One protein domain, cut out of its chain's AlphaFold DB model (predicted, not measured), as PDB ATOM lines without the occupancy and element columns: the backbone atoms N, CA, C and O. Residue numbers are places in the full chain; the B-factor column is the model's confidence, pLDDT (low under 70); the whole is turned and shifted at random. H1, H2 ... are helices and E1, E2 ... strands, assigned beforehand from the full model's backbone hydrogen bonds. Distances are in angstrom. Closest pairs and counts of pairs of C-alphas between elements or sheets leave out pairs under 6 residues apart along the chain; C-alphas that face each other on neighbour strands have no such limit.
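Overview. This is residues 56 to 98 and 105 to 213 of the 222 residues of an uncharacterized protein of Gibberella zeae (UniProt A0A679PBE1). H4 runs through the middle of this domain, with H1 packed on one side of it and the small hairpin of strands E1 and E2 on the opposite side, while H3 crosses both H4 and H1. H2 folds back beside H1, and H5 packs steeply across H2, away from the strands. The printed part has 152 residues and is mostly helix, in the order H1, H2, H3, E1, E2, H4, H5; its one sheet, E1 - E2, is antiparallel. It is compact, with a radius of gyration of the C-alphas of 16.4 A, and spans 48 by 39 by 31 A.

Along the chain. Find C-alpha 57 at (93.355, 67.113, 116.483); from there H1 runs 15.3 A through residues 57 to 67. Next come H2, residues 81 to 91, 15.3 A, and, beyond the cut, H3, residues 107 to 127, 30.2 A. The strands are E1, residues 134 to 137, and E2, residues 153 to 156, each 10.0 A long. Look for C-alpha 169 at (78.471, 66.208, 113.300), where H4 begins; it covers residues 169 to 189 in 29.8 A. H5, residues 195 to 212, 26.2 A, ends with C-alpha 212 at (103.668, 76.006, 127.421).

Arrangement. Start at the hub, H1, which touches three helices. It touches H4 at a steep tilt of 38 degrees, the same way; the closest C-alphas, of Ile 66 and Ala 184, are 5.0 A apart. H1 and H2 touch as a helical hairpin, at a shallow tilt of 24 degrees, opposite ways, with the C-alphas of Ala 65 and Trp 90 closest at 5.8 A. H3 touches H1 with residues 107 to 114 alone, about perpendicular at 76 degrees; its Leu 110 comes closest, to Ile 67, C-alphas 6.6 A apart. With residues 118 to 122 alone H3 touches H4, only just about perpendicular at 71 degrees; the closest C-alphas, of Leu 118 and Phe 176, are 6.3 A apart. On the hairpin E1 and E2, see N 135 and O 155 at 2.8 A and N 153 and O 137 at 2.9 A. The closest C-alphas of E2 and H4, of Ile 155 and Lys 174, are 7.0 A apart. H5 touches H2 with residues 204 to 209 alone, at a steep tilt of 53 degrees, the same way; the C-alphas of Lys 88 and Ile 208 are closest, at 6.2 A. H5 is apart from E1 and E2. In H1, H2, H3 and H5 every O i to N i+4 pair is within hydrogen-bond range; in H4, 16 of 17 are.

Size, cuts and confidence. Look to Gly 75 and Ala 160 for the two C-alphas farthest apart, 50.1 A. Residues 99 to 104 are not printed, and C-alphas 98 and 105 stand 11.6 A apart across this cut. The links H1 to H2, E1 to E2 and E2 to H4 are long. Mean pLDDT of the printed part is 86.5; residues 98, 105, 129 to 132 and 149 are under 70.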
ATOM      1  N   ASP A  56      88.637  65.923 115.769       92.25
ATOM      2  CA  ASP A  56      89.613  66.995 115.591       92.25
ATOM      3  C   ASP A  56      90.958  66.621 116.253       92.25
ATOM      4  O   ASP A  56      91.053  65.672 117.042       92.25
ATOM      5  N   ASP A  57      92.015  67.378 115.946       90.38
ATOM      6  CA  ASP A  57      93.355  67.113 116.483       90.38
ATOM      7  C   ASP A  57      93.385  67.080 118.020       90.38
ATOM      8  O   ASP A  57      94.187  66.364 118.616       90.38
ATOM      9  N   GLU A  58      92.519  67.844 118.693       91.75
ATOM     10  CA  GLU A  58      92.450  67.848 120.152       91.75
ATOM     11  C   GLU A  58      91.755  66.599 120.695       91.75
ATOM     12  O   GLU A  58      92.265  65.987 121.632       91.75
ATOM     13  N   MET A  59      90.640  66.188 120.095       94.88
ATOM     14  CA  MET A  59      89.935  64.957 120.446       94.88
ATOM     15  C   MET A  59      90.827  63.742 120.242       94.88
ATOM     16  O   MET A  59      90.867  62.866 121.103       94.88
ATOM     17  N   LEU A  60      91.601  63.704 119.155       93.44
ATOM     18  CA  LEU A  60      92.545  62.616 118.932       93.44
ATOM     19  C   LEU A  60      93.631  62.582 120.019       93.44
ATOM     20  O   LEU A  60      93.980  61.507 120.502       93.44
ATOM     21  N   GLN A  61      94.135  63.738 120.457       93.50
ATOM     22  CA  GLN A  61      95.097  63.810 121.563       93.50
ATOM     23  C   GLN A  61      94.486  63.387 122.903       93.50
ATOM     24  O   GLN A  61      95.137  62.673 123.664       93.50
ATOM     25  N   ASP A  62      93.244  63.779 123.186       95.19
ATOM     26  CA  ASP A  62      92.527  63.356 124.392       95.19
ATOM     27  C   ASP A  62      92.256  61.840 124.373       95.19
ATOM     28  O   ASP A  62      92.492  61.157 125.369       95.19
ATOM     29  N   ALA A  63      91.870  61.279 123.223       95.06
ATOM     30  CA  ALA A  63      91.702  59.838 123.037       95.06
ATOM     31  C   ALA A  63      93.015  59.072 123.260       95.06
ATOM     32  O   ALA A  63      93.054  58.089 124.003       95.06
ATOM     33  N   LEU A  64      94.121  59.553 122.685       93.31
ATOM     34  CA  LEU A  64      95.443  58.963 122.897       93.31
ATOM     35  C   LEU A  64      95.908  59.074 124.350       93.31
ATOM     36  O   LEU A  64      96.653  58.211 124.814       93.31
ATOM     37  N   ALA A  65      95.479  60.103 125.084       94.12
ATOM     38  CA  ALA A  65      95.812  60.251 126.495       94.12
ATOM     39  C   ALA A  65      95.145  59.182 127.364       94.12
ATOM     40  O   ALA A  65      95.744  58.762 128.354       94.12
ATOM     41  N   ILE A  66      93.949  58.732 126.977       93.94
ATOM     42  CA  ILE A  66      93.229  57.626 127.619       93.94
ATOM     43  C   ILE A  66      93.886  56.297 127.250       93.94
ATOM     44  O   ILE A  66      94.230  55.507 128.126       93.94
ATOM     45  N   ILE A  67      94.090  56.068 125.950       91.88
ATOM     46  CA  ILE A  67      94.589  54.796 125.413       91.88
ATOM     47  C   ILE A  67      96.006  54.498 125.907       91.88
ATOM     48  O   ILE A  67      96.282  53.391 126.359       91.88
ATOM     49  N   ASN A  68      96.891  55.494 125.860       90.06
ATOM     50  CA  ASN A  68      98.292  55.342 126.245       90.06
ATOM     51  C   ASN A  68      98.534  55.679 127.722       90.06
ATOM     52  O   ASN A  68      99.670  55.965 128.111       90.06
ATOM     53  N   PHE A  69      97.480  55.722 128.545       90.94
ATOM     54  CA  PHE A  69      97.625  56.096 129.942       90.94
ATOM     55  C   PHE A  69      98.527  55.092 130.681       90.94
ATOM     56  O   PHE A  69      98.237  53.894 130.684       90.94
ATOM     57  N   PRO A  70      99.610  55.544 131.339       89.75
ATOM     58  CA  PRO A  70     100.505  54.644 132.046       89.75
ATOM     59  C   PRO A  70      99.829  54.123 133.313       89.75
ATOM     60  O   PRO A  70      99.461  54.908 134.187       89.75
ATOM     61  N   ILE A  71      99.700  52.803 133.436       84.38
ATOM     62  CA  ILE A  71      99.207  52.162 134.658       84.38
ATOM     63  C   ILE A  71     100.369  52.128 135.666       84.38
ATOM     64  O   ILE A  71     101.366  51.459 135.395       84.38
ATOM     65  N   PRO A  72     100.296  52.862 136.792       80.25
ATOM     66  CA  PRO A  72     101.339  52.826 137.811       80.25
ATOM     67  C   PRO A  72     101.370  51.460 138.508       80.25
ATOM     68  O   PRO A  72     100.326  50.844 138.741       80.25
ATOM     69  N   GLU A  73     102.565  50.998 138.869       82.50
ATOM     70  CA  GLU A  73     102.733  49.735 139.589       82.50
ATOM     71  C   GLU A  73     102.341  49.874 141.069       82.50
ATOM     72  O   GLU A  73     102.286  50.968 141.641       82.50
ATOM     73  N   ALA A  74     102.064  48.747 141.727       77.38
ATOM     74  CA  ALA A  74     101.728  48.749 143.146       77.38
ATOM     75  C   ALA A  74     102.888  49.324 143.981       77.38
ATOM     76  O   ALA A  74     103.989  48.783 144.000       77.38
ATOM     77  N   GLY A  75     102.621  50.413 144.705       75.75
ATOM     78  CA  GLY A  75     103.623  51.116 145.515       75.75
ATOM     79  C   GLY A  75     104.287  52.303 144.812       75.75
ATOM     80  O   GLY A  75     105.027  53.048 145.464       75.75
ATOM     81  N   ASP A  76     103.984  52.540 143.533       82.06
ATOM     82  CA  ASP A  76     104.423  53.749 142.852       82.06
ATOM     83  C   ASP A  76     103.859  55.002 143.516       82.06
ATOM     84  O   ASP A  76     102.699  55.092 143.928       82.06
ATOM     85  N   LYS A  77     104.702  56.034 143.589       82.94
ATOM     86  CA  LYS A  77     104.260  57.344 144.061       82.94
ATOM     87  C   LYS A  77     103.342  57.967 143.017       82.94
ATOM     88  O   LYS A  77     103.716  58.073 141.852       82.94
ATOM     89  N   PHE A  78     102.210  58.504 143.472       84.88
ATOM     90  CA  PHE A  78     101.344  59.334 142.639       84.88
ATOM     91  C   PHE A  78     102.152  60.433 141.928       84.88
ATOM     92  O   PHE A  78     103.033  61.058 142.538       84.88
ATOM     93  N   MET A  79     101.858  60.661 140.643       85.62
ATOM     94  CA  MET A  79     102.633  61.535 139.754       85.62
ATOM     95  C   MET A  79     104.130  61.191 139.760       85.62
ATOM     96  O   MET A  79     104.983  62.044 140.033       85.62
ATOM     97  N   ASN A  80     104.450  59.923 139.484       88.31
ATOM     98  CA  ASN A  80     105.811  59.485 139.176       88.31
ATOM     99  C   ASN A  80     106.305  60.121 137.855       88.31
ATOM    100  O   ASN A  80     105.588  60.874 137.182       88.31
ATOM    101  N   ALA A  81     107.556  59.845 137.479       89.44
ATOM    102  CA  ALA A  81     108.156  60.417 136.274       89.44
ATOM    103  C   ALA A  81     107.394  60.039 134.988       89.44
ATOM    104  O   ALA A  81     107.270  60.874 134.093       89.44
ATOM    105  N   ILE A  82     106.846  58.821 134.921       90.25
ATOM    106  CA  ILE A  82     106.122  58.303 133.754       90.25
ATOM    107  C   ILE A  82     104.784  59.030 133.593       90.25
ATOM    108  O   ILE A  82     104.542  59.631 132.549       90.25
ATOM    109  N   MET A  83     103.961  59.082 134.645       90.88
ATOM    110  CA  MET A  83     102.687  59.814 134.640       90.88
ATOM    111  C   MET A  83     102.892  61.307 134.365       90.88
ATOM    112  O   MET A  83     102.135  61.917 133.616       90.88
ATOM    113  N   THR A  84     103.943  61.905 134.936       91.06
ATOM    114  CA  THR A  84     104.261  63.323 134.710       91.06
ATOM    115  C   THR A  84     104.666  63.581 133.257       91.06
ATOM    116  O   THR A  84     104.255  64.583 132.671       91.06
ATOM    117  N   LYS A  85     105.448  62.676 132.650       92.25
ATOM    118  CA  LYS A  85     105.798  62.742 131.227       92.25
ATOM    119  C   LYS A  85     104.552  62.593 130.351       92.25
ATOM    120  O   LYS A  85     104.383  63.398 129.440       92.25
ATOM    121  N   HIS A  86     103.677  61.635 130.662       93.00
ATOM    122  CA  HIS A  86     102.411  61.426 129.954       93.00
ATOM    123  C   HIS A  86     101.516  62.666 130.005       93.00
ATOM    124  O   HIS A  86     101.137  63.190 128.962       93.00
ATOM    125  N   ALA A  87     101.287  63.216 131.202       92.19
ATOM    126  CA  ALA A  87     100.536  64.458 131.386       92.19
ATOM    127  C   ALA A  87     101.132  65.609 130.565       92.19
ATOM    128  O   ALA A  87     100.402  66.356 129.919       92.19
ATOM    129  N   LYS A  88     102.464  65.740 130.541       92.75
ATOM    130  CA  LYS A  88     103.139  66.755 129.724       92.75
ATOM    131  C   LYS A  88     102.888  66.546 128.232       92.75
ATOM    132  O   LYS A  88     102.600  67.516 127.539       92.75
ATOM    133  N   MET A  89     103.009  65.319 127.732       93.06
ATOM    134  CA  MET A  89     102.766  65.015 126.318       93.06
ATOM    135  C   MET A  89     101.312  65.287 125.931       93.06
ATOM    136  O   MET A  89     101.080  65.944 124.921       93.06
ATOM    137  N   TRP A  90     100.357  64.880 126.765       93.38
ATOM    138  CA  TRP A  90      98.939  65.148 126.549       93.38
ATOM    139  C   TRP A  90      98.622  66.650 126.528       93.38
ATOM    140  O   TRP A  90      98.119  67.165 125.532       93.38
ATOM    141  N   LEU A  91      98.988  67.382 127.587       90.75
ATOM    142  CA  LEU A  91      98.685  68.813 127.721       90.75
ATOM    143  C   LEU A  91      99.380  69.680 126.662       90.75
ATOM    144  O   LEU A  91      98.957  70.805 126.418       90.75
ATOM    145  N   THR A  92     100.443  69.169 126.036       90.25
ATOM    146  CA  THR A  92     101.140  69.846 124.931       90.25
ATOM    147  C   THR A  92     100.770  69.309 123.551       90.25
ATOM    148  O   THR A  92     101.381  69.736 122.575       90.25
ATOM    149  N   LYS A  93      99.774  68.414 123.456       90.69
ATOM    150  CA  LYS A  93      99.288  67.810 122.203       90.69
ATOM    151  C   LYS A  93     100.393  67.093 121.407       90.69
ATOM    152  O   LYS A  93     100.498  67.236 120.193       90.69
ATOM    153  N   LYS A  94     101.259  66.352 122.107       91.50
ATOM    154  CA  LYS A  94     102.433  65.643 121.558       91.50
ATOM    155  C   LYS A  94     102.386  64.129 121.772       91.50
ATOM    156  O   LYS A  94     103.430  63.478 121.761       91.50
ATOM    157  N   LEU A  95     101.209  63.560 122.012       90.12
ATOM    158  CA  LEU A  95     101.044  62.110 122.010       90.12
ATOM    159  C   LEU A  95     101.092  61.616 120.566       90.12
ATOM    160  O   LEU A  95     100.349  62.093 119.708       90.12
ATOM    161  N   ALA A  96     101.995  60.678 120.299       81.62
ATOM    162  CA  ALA A  96     102.075  60.028 119.004       81.62
ATOM    163  C   ALA A  96     100.976  58.966 118.890       81.62
ATOM    164  O   ALA A  96     100.646  58.292 119.870       81.62
ATOM    165  N   LEU A  97     100.449  58.794 117.677       73.00
ATOM    166  CA  LEU A  97      99.821  57.530 117.314       73.00
ATOM    167  C   LEU A  97     100.912  56.457 117.407       73.00
ATOM    168  O   LEU A  97     101.977  56.667 116.819       73.00
ATOM    169  N   PRO A  98     100.701  55.358 118.142       60.72
ATOM    170  CA  PRO A  98     101.651  54.261 118.153       60.72
ATOM    171  C   PRO A  98     101.893  53.789 116.719       60.72
ATOM    172  O   PRO A  98     100.951  53.627 115.937       60.72
ATOM    173  N   THR A 105      96.440  43.620 120.526       61.34
ATOM    174  CA  THR A 105      95.504  44.749 120.505       61.34
ATOM    175  C   THR A 105      96.217  45.977 119.960       61.34
ATOM    176  O   THR A 105      97.193  46.441 120.555       61.34
ATOM    177  N   THR A 106      95.723  46.519 118.850       79.88
ATOM    178  CA  THR A 106      96.271  47.738 118.246       79.88
ATOM    179  C   THR A 106      95.617  48.986 118.842       79.88
ATOM    180  O   THR A 106      94.499  48.942 119.357       79.88
ATOM    181  N   THR A 107      96.267  50.147 118.726       84.25
ATOM    182  CA  THR A 107      95.665  51.445 119.089       84.25
ATOM    183  C   THR A 107      94.329  51.673 118.394       84.25
ATOM    184  O   THR A 107      93.421  52.246 118.986       84.25
ATOM    185  N   LEU A 108      94.192  51.208 117.151       86.88
ATOM    186  CA  LEU A 108      92.949  51.338 116.401       86.88
ATOM    187  C   LEU A 108      91.823  50.508 117.028       86.88
ATOM    188  O   LEU A 108      90.686  50.964 117.040       86.88
ATOM    189  N   ASP A 109      92.116  49.336 117.598       88.62
ATOM    190  CA  ASP A 109      91.111  48.532 118.314       88.62
ATOM    191  C   ASP A 109      90.645  49.225 119.594       88.62
ATOM    192  O   ASP A 109      89.459  49.215 119.915       88.62
ATOM    193  N   LEU A 110      91.560  49.895 120.292       90.62
ATOM    194  CA  LEU A 110      91.220  50.697 121.466       90.62
ATOM    195  C   LEU A 110      90.440  51.965 121.090       90.62
ATOM    196  O   LEU A 110      89.528  52.344 121.821       90.62
ATOM    197  N   LEU A 111      90.742  52.585 119.944       91.50
ATOM    198  CA  LEU A 111      89.956  53.697 119.402       91.50
ATOM    199  C   LEU A 111      88.542  53.260 119.004       91.50
ATOM    200  O   LEU A 111      87.604  53.997 119.283       91.50
ATOM    201  N   ASP A 112      88.378  52.070 118.417       90.88
ATOM    202  CA  ASP A 112      87.057  51.509 118.102       90.88
ATOM    203  C   ASP A 112      86.206  51.360 119.364       90.88
ATOM    204  O   ASP A 112      85.079  51.853 119.397       90.88
ATOM    205  N   ASN A 113      86.761  50.752 120.415       92.44
ATOM    206  CA  ASN A 113      86.049  50.586 121.682       92.44
ATOM    207  C   ASN A 113      85.707  51.941 122.314       92.44
ATOM    208  O   ASN A 113      84.567  52.170 122.704       92.44
ATOM    209  N   LEU A 114      86.672  52.867 122.355       94.50
ATOM    210  CA  LEU A 114      86.462  54.204 122.907       94.50
ATOM    211  C   LEU A 114      85.387  54.975 122.131       94.50
ATOM    212  O   LEU A 114      84.573  55.671 122.728       94.50
ATOM    213  N   TYR A 115      85.361  54.859 120.805       93.56
ATOM    214  CA  TYR A 115      84.345  55.496 119.975       93.56
ATOM    215  C   TYR A 115      82.942  54.950 120.258       93.56
ATOM    216  O   TYR A 115      81.990  55.724 120.388       93.56
ATOM    217  N   ASP A 116      82.812  53.630 120.397       93.00
ATOM    218  CA  ASP A 116      81.541  52.991 120.738       93.00
ATOM    219  C   ASP A 116      81.078  53.399 122.157       93.00
ATOM    220  O   ASP A 116      79.920  53.795 122.333       93.00
ATOM    221  N   ASP A 117      81.997  53.472 123.129       94.56
ATOM    222  CA  ASP A 117      81.732  53.983 124.484       94.56
ATOM    223  C   ASP A 117      81.254  55.446 124.465       94.56
ATOM    224  O   ASP A 117      80.270  55.803 125.121       94.56
ATOM    225  N   LEU A 118      81.892  56.313 123.669       94.94
ATOM    226  CA  LEU A 118      81.474  57.710 123.510       94.94
ATOM    227  C   LEU A 118      80.058  57.822 122.942       94.94
ATOM    228  O   LEU A 118      79.269  58.663 123.405       94.94
ATOM    229  N   LYS A 119      79.709  56.981 121.956       93.44
ATOM    230  CA  LYS A 119      78.349  56.930 121.405       93.44
ATOM    231  C   LYS A 119      77.354  56.538 122.490       93.44
ATOM    232  O   LYS A 119      76.328  57.204 122.635       93.44
ATOM    233  N   ASP A 120      77.652  55.514 123.278       93.44
ATOM    234  CA  ASP A 120      76.738  55.020 124.305       93.44
ATOM    235  C   ASP A 120      76.589  55.991 125.482       93.44
ATOM    236  O   ASP A 120      75.462  56.290 125.896       93.44
ATOM    237  N   CYS A 121      77.679  56.610 125.944       92.31
ATOM    238  CA  CYS A 121      77.628  57.700 126.918       92.31
ATOM    239  C   CYS A 121      76.773  58.874 126.421       92.31
ATOM    240  O   CYS A 121      75.964  59.426 127.175       92.31
ATOM    241  N   THR A 122      76.910  59.244 125.144       92.88
ATOM    242  CA  THR A 122      76.122  60.321 124.532       92.88
ATOM    243  C   THR A 122      74.640  59.949 124.463       92.88
ATOM    244  O   THR A 122      73.799  60.733 124.905       92.88
ATOM    245  N   LYS A 123      74.298  58.732 124.017       92.12
ATOM    246  CA  LYS A 123      72.911  58.227 124.005       92.12
ATOM    247  C   LYS A 123      72.276  58.273 125.394       92.12
ATOM    248  O   LYS A 123      71.177  58.808 125.553       92.12
ATOM    249  N   LEU A 124      72.975  57.779 126.420       90.31
ATOM    250  CA  LEU A 124      72.498  57.824 127.808       90.31
ATOM    251  C   LEU A 124      72.246  59.264 128.274       90.31
ATOM    252  O   LEU A 124      71.285  59.535 129.000       90.31
ATOM    253  N   ARG A 125      73.084  60.210 127.834       88.62
ATOM    254  CA  ARG A 125      72.940  61.629 128.169       88.62
ATOM    255  C   ARG A 125      71.723  62.268 127.508       88.62
ATOM    256  O   ARG A 125      71.020  63.029 128.174       88.62
ATOM    257  N   LEU A 126      71.470  61.957 126.239       89.19
ATOM    258  CA  LEU A 126      70.317  62.451 125.479       89.19
ATOM    259  C   LEU A 126      68.993  61.877 126.000       89.19
ATOM    260  O   LEU A 126      67.992  62.592 126.080       89.19
ATOM    261  N   ALA A 127      68.996  60.615 126.439       85.06
ATOM    262  CA  ALA A 127      67.825  59.959 127.018       85.06
ATOM    263  C   ALA A 127      67.380  60.579 128.359       85.06
ATOM    264  O   ALA A 127      66.219  60.442 128.765       85.06
ATOM    265  N   ASN A 128      68.273  61.283 129.065       80.44
ATOM    266  CA  ASN A 128      67.949  61.900 130.345       80.44
ATOM    267  C   ASN A 128      67.088  63.168 130.170       80.44
ATOM    268  O   ASN A 128      67.569  64.275 129.916       80.44
ATOM    269  N   LYS A 129      65.784  62.996 130.408       67.12
ATOM    270  CA  LYS A 129      64.726  64.010 130.251       67.12
ATOM    271  C   LYS A 129      64.899  65.270 131.107       67.12
ATOM    272  O   LYS A 129      64.249  66.274 130.827       67.12
ATOM    273  N   LYS A 130      65.751  65.250 132.140       69.00
ATOM    274  CA  LYS A 130      65.927  66.390 133.057       69.00
ATOM    275  C   LYS A 130      66.652  67.581 132.428       69.00
ATOM    276  O   LYS A 130      66.611  68.669 132.989       69.00
ATOM    277  N   HIS A 131      67.320  67.384 131.295       67.44
ATOM    278  CA  HIS A 131      68.222  68.387 130.737       67.44
ATOM    279  C   HIS A 131      67.534  69.434 129.858       67.44
ATOM    280  O   HIS A 131      68.084  70.515 129.700       67.44
ATOM    281  N   GLY A 132      66.338  69.180 129.309       69.38
ATOM    282  CA  GLY A 132      65.616  70.182 128.504       69.38
ATOM    283  C   GLY A 132      66.428  70.755 127.326       69.38
ATOM    284  O   GLY A 132      66.213  71.901 126.950       69.38
ATOM    285  N   GLY A 133      67.385  69.987 126.787       78.81
ATOM    286  CA  GLY A 133      68.352  70.427 125.771       78.81
ATOM    287  C   GLY A 133      69.643  71.051 126.326       78.81
ATOM    288  O   GLY A 133      70.536  71.378 125.556       78.81
ATOM    289  N   LEU A 134      69.779  71.209 127.645       87.38
ATOM    290  CA  LEU A 134      70.955  71.757 128.324       87.38
ATOM    291  C   LEU A 134      71.712  70.671 129.108       87.38
ATOM    292  O   LEU A 134      71.310  70.242 130.194       87.38
ATOM    293  N   HIS A 135      72.848  70.241 128.571       87.56
ATOM    294  CA  HIS A 135      73.666  69.165 129.119       87.56
ATOM    295  C   HIS A 135      74.909  69.747 129.796       87.56
ATOM    296  O   HIS A 135      75.820  70.238 129.138       87.56
ATOM    297  N   SER A 136      74.938  69.702 131.130       87.50
ATOM    298  CA  SER A 136      76.068  70.176 131.941       87.50
ATOM    299  C   SER A 136      77.068  69.052 132.185       87.50
ATOM    300  O   SER A 136      76.663  67.966 132.582       87.50
ATOM    301  N   PHE A 137      78.357  69.316 132.054       86.31
ATOM    302  CA  PHE A 137      79.440  68.375 132.336       86.31
ATOM    303  C   PHE A 137      80.410  68.989 133.344       86.31
ATOM    304  O   PHE A 137      80.507  70.218 133.403       86.31
ATOM    305  N   PRO A 138      81.131  68.181 134.139       79.50
ATOM    306  CA  PRO A 138      82.293  68.678 134.863       79.50
ATOM    307  C   PRO A 138      83.251  69.324 133.858       79.50
ATOM    308  O   PRO A 138      83.633  68.693 132.877       79.50
ATOM    309  N   GLY A 139      83.580  70.601 134.049       70.75
ATOM    310  CA  GLY A 139      84.568  71.247 133.195       70.75
ATOM    311  C   GLY A 139      85.965  70.780 133.568       70.75
ATOM    312  O   GLY A 139      86.272  70.627 134.755       70.75
ATOM    313  N   PHE A 140      86.801  70.581 132.555       76.88
ATOM    314  CA  PHE A 140      88.241  70.477 132.725       76.88
ATOM    315  C   PHE A 140      88.853  71.863 132.534       76.88
ATOM    316  O   PHE A 140      88.615  72.516 131.520       76.88
ATOM    317  N   ASP A 141      89.649  72.292 133.506       77.69
ATOM    318  CA  ASP A 141      90.457  73.501 133.422       77.69
ATOM    319  C   ASP A 141      91.920  73.093 133.678       77.69
ATOM    320  O   ASP A 141      92.236  72.593 134.758       77.69
ATOM    321  N   PRO A 142      92.839  73.246 132.712       71.25
ATOM    322  CA  PRO A 142      94.247  72.922 132.926       71.25
ATOM    323  C   PRO A 142      94.913  73.796 134.006       71.25
ATOM    324  O   PRO A 142      95.897  73.375 134.619       71.25
ATOM    325  N   ALA A 143      94.372  74.990 134.268       71.50
ATOM    326  CA  ALA A 143      94.770  75.879 135.357       71.50
ATOM    327  C   ALA A 143      93.967  75.640 136.652       71.50
ATOM    328  O   ALA A 143      94.135  76.390 137.624       71.50
ATOM    329  N   PHE A 144      93.142  74.587 136.692       75.06
ATOM    330  CA  PHE A 144      92.269  74.248 137.810       75.06
ATOM    331  C   PHE A 144      93.017  74.222 139.142       75.06
ATOM    332  O   PHE A 144      94.047  73.559 139.295       75.06
ATOM    333  N   ASP A 145      92.444  74.887 140.145       72.88
ATOM    334  CA  ASP A 145      92.836  74.749 141.546       72.88
ATOM    335  C   ASP A 145      91.935  73.702 142.206       72.88
ATOM    336  O   ASP A 145      90.733  73.924 142.318       72.88
ATOM    337  N   ALA A 146      92.521  72.614 142.720       71.75
ATOM    338  CA  ALA A 146      91.807  71.557 143.450       71.75
ATOM    339  C   ALA A 146      90.945  72.057 144.628       71.75
ATOM    340  O   ALA A 146      90.108  71.317 145.140       71.75
ATOM    341  N   ARG A 147      91.155  73.297 145.086       72.19
ATOM    342  CA  ARG A 147      90.385  73.948 146.157       72.19
ATOM    343  C   ARG A 147      89.199  74.771 145.650       72.19
ATOM    344  O   ARG A 147      88.407  75.243 146.462       72.19
ATOM    345  N   LYS A 148      89.088  74.992 144.341       73.75
ATOM    346  CA  LYS A 148      88.003  75.746 143.700       73.75
ATOM    347  C   LYS A 148      87.090  74.783 142.942       73.75
ATOM    348  O   LYS A 148      87.459  73.649 142.674       73.75
ATOM    349  N   LYS A 149      85.870  75.213 142.621       69.00
ATOM    350  CA  LYS A 149      84.997  74.463 141.703       69.00
ATOM    351  C   LYS A 149      85.407  74.784 140.265       69.00
ATOM    352  O   LYS A 149      85.636  75.954 139.970       69.00
ATOM    353  N   THR A 150      85.472  73.780 139.389       70.69
ATOM    354  CA  THR A 150      85.536  74.038 137.945       70.69
ATOM    355  C   THR A 150      84.191  74.553 137.459       70.69
ATOM    356  O   THR A 150      83.132  74.129 137.935       70.69
ATOM    357  N   ASN A 151      84.230  75.481 136.505       78.00
ATOM    358  CA  ASN A 151      83.023  75.874 135.798       78.00
ATOM    359  C   ASN A 151      82.547  74.685 134.960       78.00
ATOM    360  O   ASN A 151      83.367  74.076 134.273       78.00
ATOM    361  N   PRO A 152      81.259  74.319 135.014       85.62
ATOM    362  CA  PRO A 152      80.759  73.234 134.192       85.62
ATOM    363  C   PRO A 152      80.817  73.610 132.711       85.62
ATOM    364  O   PRO A 152      80.494  74.738 132.336       85.62
ATOM    365  N   THR A 153      81.144  72.640 131.860       88.00
ATOM    366  CA  THR A 153      80.961  72.794 130.415       88.00
ATOM    367  C   THR A 153      79.500  72.537 130.083       88.00
ATOM    368  O   THR A 153      78.950  71.496 130.440       88.00
ATOM    369  N   ILE A 154      78.852  73.483 129.407       89.88
ATOM    370  CA  ILE A 154      77.434  73.386 129.063       89.88
ATOM    371  C   ILE A 154      77.298  73.200 127.555       89.88
ATOM    372  O   ILE A 154      77.699  74.063 126.778       89.88
ATOM    373  N   ILE A 155      76.683  72.093 127.150       90.75
ATOM    374  CA  ILE A 155      76.305  71.826 125.763       90.75
ATOM    375  C   ILE A 155      74.809  72.083 125.624       90.75
ATOM    376  O   ILE A 155      73.998  71.503 126.349       90.75
ATOM    377  N   LYS A 156      74.442  72.959 124.689       91.19
ATOM    378  CA  LYS A 156      73.049  73.259 124.358       91.19
ATOM    379  C   LYS A 156      72.700  72.629 123.013       91.19
ATOM    380  O   LYS A 156      73.351  72.938 122.021       91.19
ATOM    381  N   ILE A 157      71.663  71.802 122.996       91.31
ATOM    382  CA  ILE A 157      71.075  71.191 121.799       91.31
ATOM    383  C   ILE A 157      69.574  71.472 121.745       91.31
ATOM    384  O   ILE A 157      68.964  71.888 122.738       91.31
ATOM    385  N   ALA A 158      68.958  71.233 120.588       87.38
ATOM    386  CA  ALA A 158      67.511  71.331 120.460       87.38
ATOM    387  C   ALA A 158      66.819  70.338 121.422       87.38
ATOM    388  O   ALA A 158      67.132  69.148 121.397       87.38
ATOM    389  N   PRO A 159      65.836  70.768 122.240       84.38
ATOM    390  CA  PRO A 159      65.191  69.889 123.219       84.38
ATOM    391  C   PRO A 159      64.443  68.697 122.611       84.38
ATOM    392  O   PRO A 159      64.095  67.778 123.350       84.38
ATOM    393  N   ALA A 160      64.146  68.748 121.309       85.62
ATOM    394  CA  ALA A 160      63.491  67.682 120.561       85.62
ATOM    395  C   ALA A 160      64.433  66.515 120.231       85.62
ATOM    396  O   ALA A 160      63.941  65.405 120.064       85.62
ATOM    397  N   ILE A 161      65.749  66.751 120.191       85.38
ATOM    398  CA  ILE A 161      66.740  65.715 119.902       85.38
ATOM    399  C   ILE A 161      66.827  64.749 121.090       85.38
ATOM    400  O   ILE A 161      66.973  65.158 122.249       85.38
ATOM    401  N   ARG A 162      66.701  63.456 120.797       82.62
ATOM    402  CA  ARG A 162      66.715  62.343 121.760       82.62
ATOM    403  C   ARG A 162      67.678  61.232 121.369       82.62
ATOM    404  O   ARG A 162      68.076  60.467 122.245       82.62
ATOM    405  N   MET A 163      68.033  61.147 120.095       86.94
ATOM    406  CA  MET A 163      68.880  60.102 119.533       86.94
ATOM    407  C   MET A 163      70.216  60.702 119.097       86.94
ATOM    408  O   MET A 163      70.292  61.873 118.731       86.94
ATOM    409  N   ILE A 164      71.287  59.910 119.131       88.50
ATOM    410  CA  ILE A 164      72.607  60.395 118.700       88.50
ATOM    411  C   ILE A 164      72.643  60.617 117.182       88.50
ATOM    412  O   ILE A 164      73.334  61.510 116.706       88.50
ATOM    413  N   GLU A 165      71.855  59.845 116.437       88.62
ATOM    414  CA  GLU A 165      71.700  59.923 114.983       88.62
ATOM    415  C   GLU A 165      71.011  61.223 114.533       88.62
ATOM    416  O   GLU A 165      71.134  61.622 113.380       88.62
ATOM    417  N   GLU A 166      70.300  61.895 115.444       89.94
ATOM    418  CA  GLU A 166      69.660  63.193 115.202       89.94
ATOM    419  C   GLU A 166      70.621  64.372 115.430       89.94
ATOM    420  O   GLU A 166      70.283  65.505 115.088       89.94
ATOM    421  N   LEU A 167      71.802  64.133 116.017       91.06
ATOM    422  CA  LEU A 167      72.817  65.168 116.191       91.06
ATOM    423  C   LEU A 167      73.546  65.429 114.874       91.06
ATOM    424  O   LEU A 167      74.018  64.506 114.203       91.06
ATOM    425  N   SER A 168      73.752  66.707 114.565       91.19
ATOM    426  CA  SER A 168      74.739  67.095 113.557       91.19
ATOM    427  C   SER A 168      76.150  66.652 113.972       91.19
ATOM    428  O   SER A 168      76.438  66.456 115.158       91.19
ATOM    429  N   SER A 169      77.068  66.540 113.007       88.25
ATOM    430  CA  SER A 169      78.471  66.208 113.300       88.25
ATOM    431  C   SER A 169      79.110  67.204 114.276       88.25
ATOM    432  O   SER A 169      79.853  66.796 115.161       88.25
ATOM    433  N   GLU A 170      78.769  68.494 114.188       91.31
ATOM    434  CA  GLU A 170      79.282  69.517 115.109       91.31
ATOM    435  C   GLU A 170      78.734  69.345 116.537       91.31
ATOM    436  O   GLU A 170      79.466  69.490 117.518       91.31
ATOM    437  N   GLU A 171      77.447  69.021 116.690       92.94
ATOM    438  CA  GLU A 171      76.864  68.764 118.009       92.94
ATOM    439  C   GLU A 171      77.441  67.496 118.635       92.94
ATOM    440  O   GLU A 171      77.815  67.515 119.808       92.94
ATOM    441  N   ARG A 172      77.578  66.421 117.852       93.56
ATOM    442  CA  ARG A 172      78.208  65.175 118.301       93.56
ATOM    443  C   ARG A 172      79.657  65.408 118.737       93.56
ATOM    444  O   ARG A 172      80.036  64.981 119.827       93.56
ATOM    445  N   ALA A 173      80.417  66.181 117.962       93.50
ATOM    446  CA  ALA A 173      81.779  66.580 118.296       93.50
ATOM    447  C   ALA A 173      81.855  67.308 119.655       93.50
ATOM    448  O   ALA A 173      82.734  67.012 120.465       93.50
ATOM    449  N   LYS A 174      80.901  68.197 119.978       93.56
ATOM    450  CA  LYS A 174      80.857  68.864 121.298       93.56
ATOM    451  C   LYS A 174      80.743  67.859 122.445       93.56
ATOM    452  O   LYS A 174      81.441  68.016 123.447       93.56
ATOM    453  N   PHE A 175      79.898  66.832 122.313       94.06
ATOM    454  CA  PHE A 175      79.786  65.773 123.325       94.06
ATOM    455  C   PHE A 175      81.085  64.982 123.447       94.06
ATOM    456  O   PHE A 175      81.607  64.842 124.553       94.06
ATOM    457  N   PHE A 176      81.627  64.511 122.323       95.25
ATOM    458  CA  PHE A 176      82.839  63.694 122.314       95.25
ATOM    459  C   PHE A 176      84.027  64.434 122.916       95.25
ATOM    460  O   PHE A 176      84.704  63.878 123.773       95.25
ATOM    461  N   LYS A 177      84.218  65.712 122.575       94.56
ATOM    462  CA  LYS A 177      85.289  66.541 123.135       94.56
ATOM    463  C   LYS A 177      85.249  66.603 124.658       94.56
ATOM    464  O   LYS A 177      86.266  66.425 125.323       94.56
ATOM    465  N   VAL A 178      84.070  66.850 125.224       93.00
ATOM    466  CA  VAL A 178      83.917  66.975 126.678       93.00
ATOM    467  C   VAL A 178      84.067  65.624 127.374       93.00
ATOM    468  O   VAL A 178      84.717  65.552 128.415       93.00
ATOM    469  N   LEU A 179      83.508  64.558 126.797       94.12
ATOM    470  CA  LEU A 179      83.623  63.201 127.334       94.12
ATOM    471  C   LEU A 179      85.073  62.707 127.310       94.12
ATOM    472  O   LEU A 179      85.570  62.273 128.344       94.12
ATOM    473  N   LEU A 180      85.771  62.853 126.179       95.44
ATOM    474  CA  LEU A 180      87.181  62.486 126.032       95.44
ATOM    475  C   LEU A 180      88.066  63.245 127.019       95.44
ATOM    476  O   LEU A 180      88.851  62.634 127.741       95.44
ATOM    477  N   LYS A 181      87.917  64.572 127.105       92.56
ATOM    478  CA  LYS A 181      88.711  65.382 128.035       92.56
ATOM    479  C   LYS A 181      88.446  64.997 129.495       92.56
ATOM    480  O   LYS A 181      89.388  64.922 130.284       92.56
ATOM    481  N   SER A 182      87.183  64.750 129.852       89.69
ATOM    482  CA  SER A 182      86.802  64.323 131.203       89.69
ATOM    483  C   SER A 182      87.375  62.952 131.539       89.69
ATOM    484  O   SER A 182      87.964  62.802 132.601       89.69
ATOM    485  N   GLU A 183      87.247  61.973 130.645       91.94
ATOM    486  CA  GLU A 183      87.763  60.616 130.846       91.94
ATOM    487  C   GLU A 183      89.292  60.627 130.971       91.94
ATOM    488  O   GLU A 183      89.844  60.071 131.917       91.94
ATOM    489  N   ALA A 184      89.990  61.345 130.084       91.75
ATOM    490  CA  ALA A 184      91.442  61.492 130.148       91.75
ATOM    491  C   ALA A 184      91.909  62.103 131.480       91.75
ATOM    492  O   ALA A 184      92.913  61.669 132.047       91.75
ATOM    493  N   PHE A 185      91.178  63.092 132.006       89.06
ATOM    494  CA  PHE A 185      91.466  63.671 133.317       89.06
ATOM    495  C   PHE A 185      91.146  62.706 134.462       89.06
ATOM    496  O   PHE A 185      91.932  62.582 135.406       89.06
ATOM    497  N   ASP A 186      90.018  62.007 134.370       87.94
ATOM    498  CA  ASP A 186      89.562  61.059 135.378       87.94
ATOM    499  C   ASP A 186      90.556  59.903 135.542       87.94
ATOM    500  O   ASP A 186      90.850  59.536 136.679       87.94
ATOM    501  N   ARG A 187      91.244  59.480 134.468       89.88
ATOM    502  CA  ARG A 187      92.371  58.533 134.569       89.88
ATOM    503  C   ARG A 187      93.472  58.984 135.520       89.88
ATOM    504  O   ARG A 187      94.047  58.148 136.204       89.88
ATOM    505  N   PHE A 188      93.776  60.279 135.622       89.00
ATOM    506  CA  PHE A 188      94.719  60.771 136.636       89.00
ATOM    507  C   PHE A 188      94.091  60.817 138.029       89.00
ATOM    508  O   PHE A 188      94.774  60.554 139.022       89.00
ATOM    509  N   ARG A 189      92.809  61.181 138.108       84.81
ATOM    510  CA  ARG A 189      92.072  61.308 139.368       84.81
ATOM    511  C   ARG A 189      91.883  59.958 140.059       84.81
ATOM    512  O   ARG A 189      91.966  59.915 141.282       84.81
ATOM    513  N   ASP A 190      91.706  58.875 139.314       86.50
ATOM    514  CA  ASP A 190      91.502  57.529 139.867       86.50
ATOM    515  C   ASP A 190      92.693  57.037 140.708       86.50
ATOM    516  O   ASP A 190      92.527  56.214 141.604       86.50
ATOM    517  N   PHE A 191      93.885  57.606 140.497       83.12
ATOM    518  CA  PHE A 191      95.081  57.326 141.302       83.12
ATOM    519  C   PHE A 191      95.317  58.334 142.436       83.12
ATOM    520  O   PHE A 191      96.341  58.272 143.123       83.12
ATOM    521  N   THR A 192      94.395  59.276 142.656       83.81
ATOM    522  CA  THR A 192      94.443  60.186 143.806       83.81
ATOM    523  C   THR A 192      93.771  59.532 145.012       83.81
ATOM    524  O   THR A 192      92.562  59.345 145.049       83.81
ATOM    525  N   ASN A 193      94.556  59.193 146.037       82.81
ATOM    526  CA  ASN A 193      94.034  58.501 147.224       82.81
ATOM    527  C   ASN A 193      93.613  59.463 148.343       82.81
ATOM    528  O   ASN A 193      92.989  59.067 149.326       82.81
ATOM    529  N   ASN A 194      94.016  60.730 148.253       84.75
ATOM    530  CA  ASN A 194      93.767  61.735 149.278       84.75
ATOM    531  C   ASN A 194      93.796  63.157 148.691       84.75
ATOM    532  O   ASN A 194      94.259  63.401 147.578       84.75
ATOM    533  N   VAL A 195      93.359  64.132 149.493       85.50
ATOM    534  CA  VAL A 195      93.308  65.551 149.099       85.50
ATOM    535  C   VAL A 195      94.686  66.109 148.707       85.50
ATOM    536  O   VAL A 195      94.770  66.970 147.830       85.50
ATOM    537  N   LYS A 196      95.781  65.635 149.322       86.44
ATOM    538  CA  LYS A 196      97.138  66.101 148.979       86.44
ATOM    539  C   LYS A 196      97.525  65.673 147.563       86.44
ATOM    540  O   LYS A 196      98.143  66.471 146.860       86.44
ATOM    541  N   ASP A 197      97.122  64.479 147.137       87.19
ATOM    542  CA  ASP A 197      97.339  63.989 145.774       87.19
ATOM    543  C   ASP A 197      96.544  64.820 144.761       87.19
ATOM    544  O   ASP A 197      97.125  65.299 143.789       87.19
ATOM    545  N   CYS A 198      95.275  65.136 145.037       84.50
ATOM    546  CA  CYS A 198      94.483  66.038 144.187       84.50
ATOM    547  C   CYS A 198      95.134  67.426 144.039       84.50
ATOM    548  O   CYS A 198      95.236  67.964 142.935       84.50
ATOM    549  N   ILE A 199      95.627  68.003 145.141       86.25
ATOM    550  CA  ILE A 199      96.348  69.287 145.114       86.25
ATOM    551  C   ILE A 199      97.643  69.165 144.303       86.25
ATOM    552  O   ILE A 199      97.999  70.079 143.558       86.25
ATOM    553  N   ARG A 200      98.369  68.048 144.435       88.44
ATOM    554  CA  ARG A 200      99.600  67.796 143.679       88.44
ATOM    555  C   ARG A 200      99.326  67.655 142.181       88.44
ATOM    556  O   ARG A 200     100.094  68.208 141.393       88.44
ATOM    557  N   LEU A 201      98.245  66.974 141.802       88.50
ATOM    558  CA  LEU A 201      97.790  66.856 140.417       88.50
ATOM    559  C   LEU A 201      97.524  68.240 139.823       88.50
ATOM    560  O   LEU A 201      98.179  68.625 138.858       88.50
ATOM    561  N   SER A 202      96.659  69.019 140.480       87.62
ATOM    562  CA  SER A 202      96.298  70.390 140.092       87.62
ATOM    563  C   SER A 202      97.530  71.288 139.923       87.62
ATOM    564  O   SER A 202      97.711  71.904 138.873       87.62
ATOM    565  N   LYS A 203      98.456  71.301 140.894       87.94
ATOM    566  CA  LYS A 203      99.708  72.075 140.787       87.94
ATOM    567  C   LYS A 203     100.574  71.640 139.608       87.94
ATOM    568  O   LYS A 203     101.203  72.484 138.971       87.94
ATOM    569  N   THR A 204     100.647  70.337 139.343       88.62
ATOM    570  CA  THR A 204     101.472  69.801 138.254       88.62
ATOM    571  C   THR A 204     100.887  70.176 136.898       88.62
ATOM    572  O   THR A 204     101.622  70.664 136.044       88.62
ATOM    573  N   PHE A 205      99.573  70.022 136.730       90.31
ATOM    574  CA  PHE A 205      98.856  70.395 135.511       90.31
ATOM    575  C   PHE A 205      98.988  71.889 135.234       90.31
ATOM    576  O   PHE A 205      99.456  72.254 134.158       90.31
ATOM    577  N   LYS A 206      98.736  72.736 136.241       88.12
ATOM    578  CA  LYS A 206      98.916  74.186 136.120       88.12
ATOM    579  C   LYS A 206     100.341  74.547 135.699       88.12
ATOM    580  O   LYS A 206     100.531  75.308 134.760       88.12
ATOM    581  N   ARG A 207     101.358  73.958 136.343       88.75
ATOM    582  CA  ARG A 207     102.768  74.210 135.999       88.75
ATOM    583  C   ARG A 207     103.090  73.814 134.557       88.75
ATOM    584  O   ARG A 207     103.812  74.544 133.885       88.75
ATOM    585  N   ILE A 208     102.603  72.660 134.102       88.56
ATOM    586  CA  ILE A 208     102.797  72.212 132.720       88.56
ATOM    587  C   ILE A 208     102.092  73.171 131.763       88.56
ATOM    588  O   ILE A 208     102.702  73.591 130.786       88.56
ATOM    589  N   TYR A 209     100.844  73.537 132.043       84.94
ATOM    590  CA  TYR A 209     100.058  74.392 131.166       84.94
ATOM    591  C   TYR A 209     100.686  75.782 131.009       84.94
ATOM    592  O   TYR A 209     101.007  76.163 129.884       84.94
ATOM    593  N   THR A 210     100.983  76.471 132.118       85.81
ATOM    594  CA  THR A 210     101.604  77.809 132.115       85.81
ATOM    595  C   THR A 210     102.972  77.811 131.431       85.81
ATOM    596  O   THR A 210     103.292  78.731 130.690       85.81
ATOM    597  N   ALA A 211     103.782  76.759 131.607       85.19
ATOM    598  CA  ALA A 211     105.091  76.672 130.955       85.19
ATOM    599  C   ALA A 211     105.018  76.549 129.420       85.19
ATOM    600  O   ALA A 211     106.027  76.768 128.756       85.19
ATOM    601  N   ASN A 212     103.865  76.163 128.864       78.44
ATOM    602  CA  ASN A 212     103.668  76.006 127.421       78.44
ATOM    603  C   ASN A 212     102.697  77.041 126.826       78.44
ATOM    604  O   ASN A 212     102.556  77.085 125.610       78.44
ATOM    605  N   HIS A 213     102.076  77.877 127.666       76.31
ATOM    606  CA  HIS A 213     101.182  78.974 127.280       76.31
ATOM    607  C   HIS A 213     101.529  80.215 128.128       76.31
ATOM    608  O   HIS A 213     100.801  80.541 129.063       76.31
TER     609      HIS A 213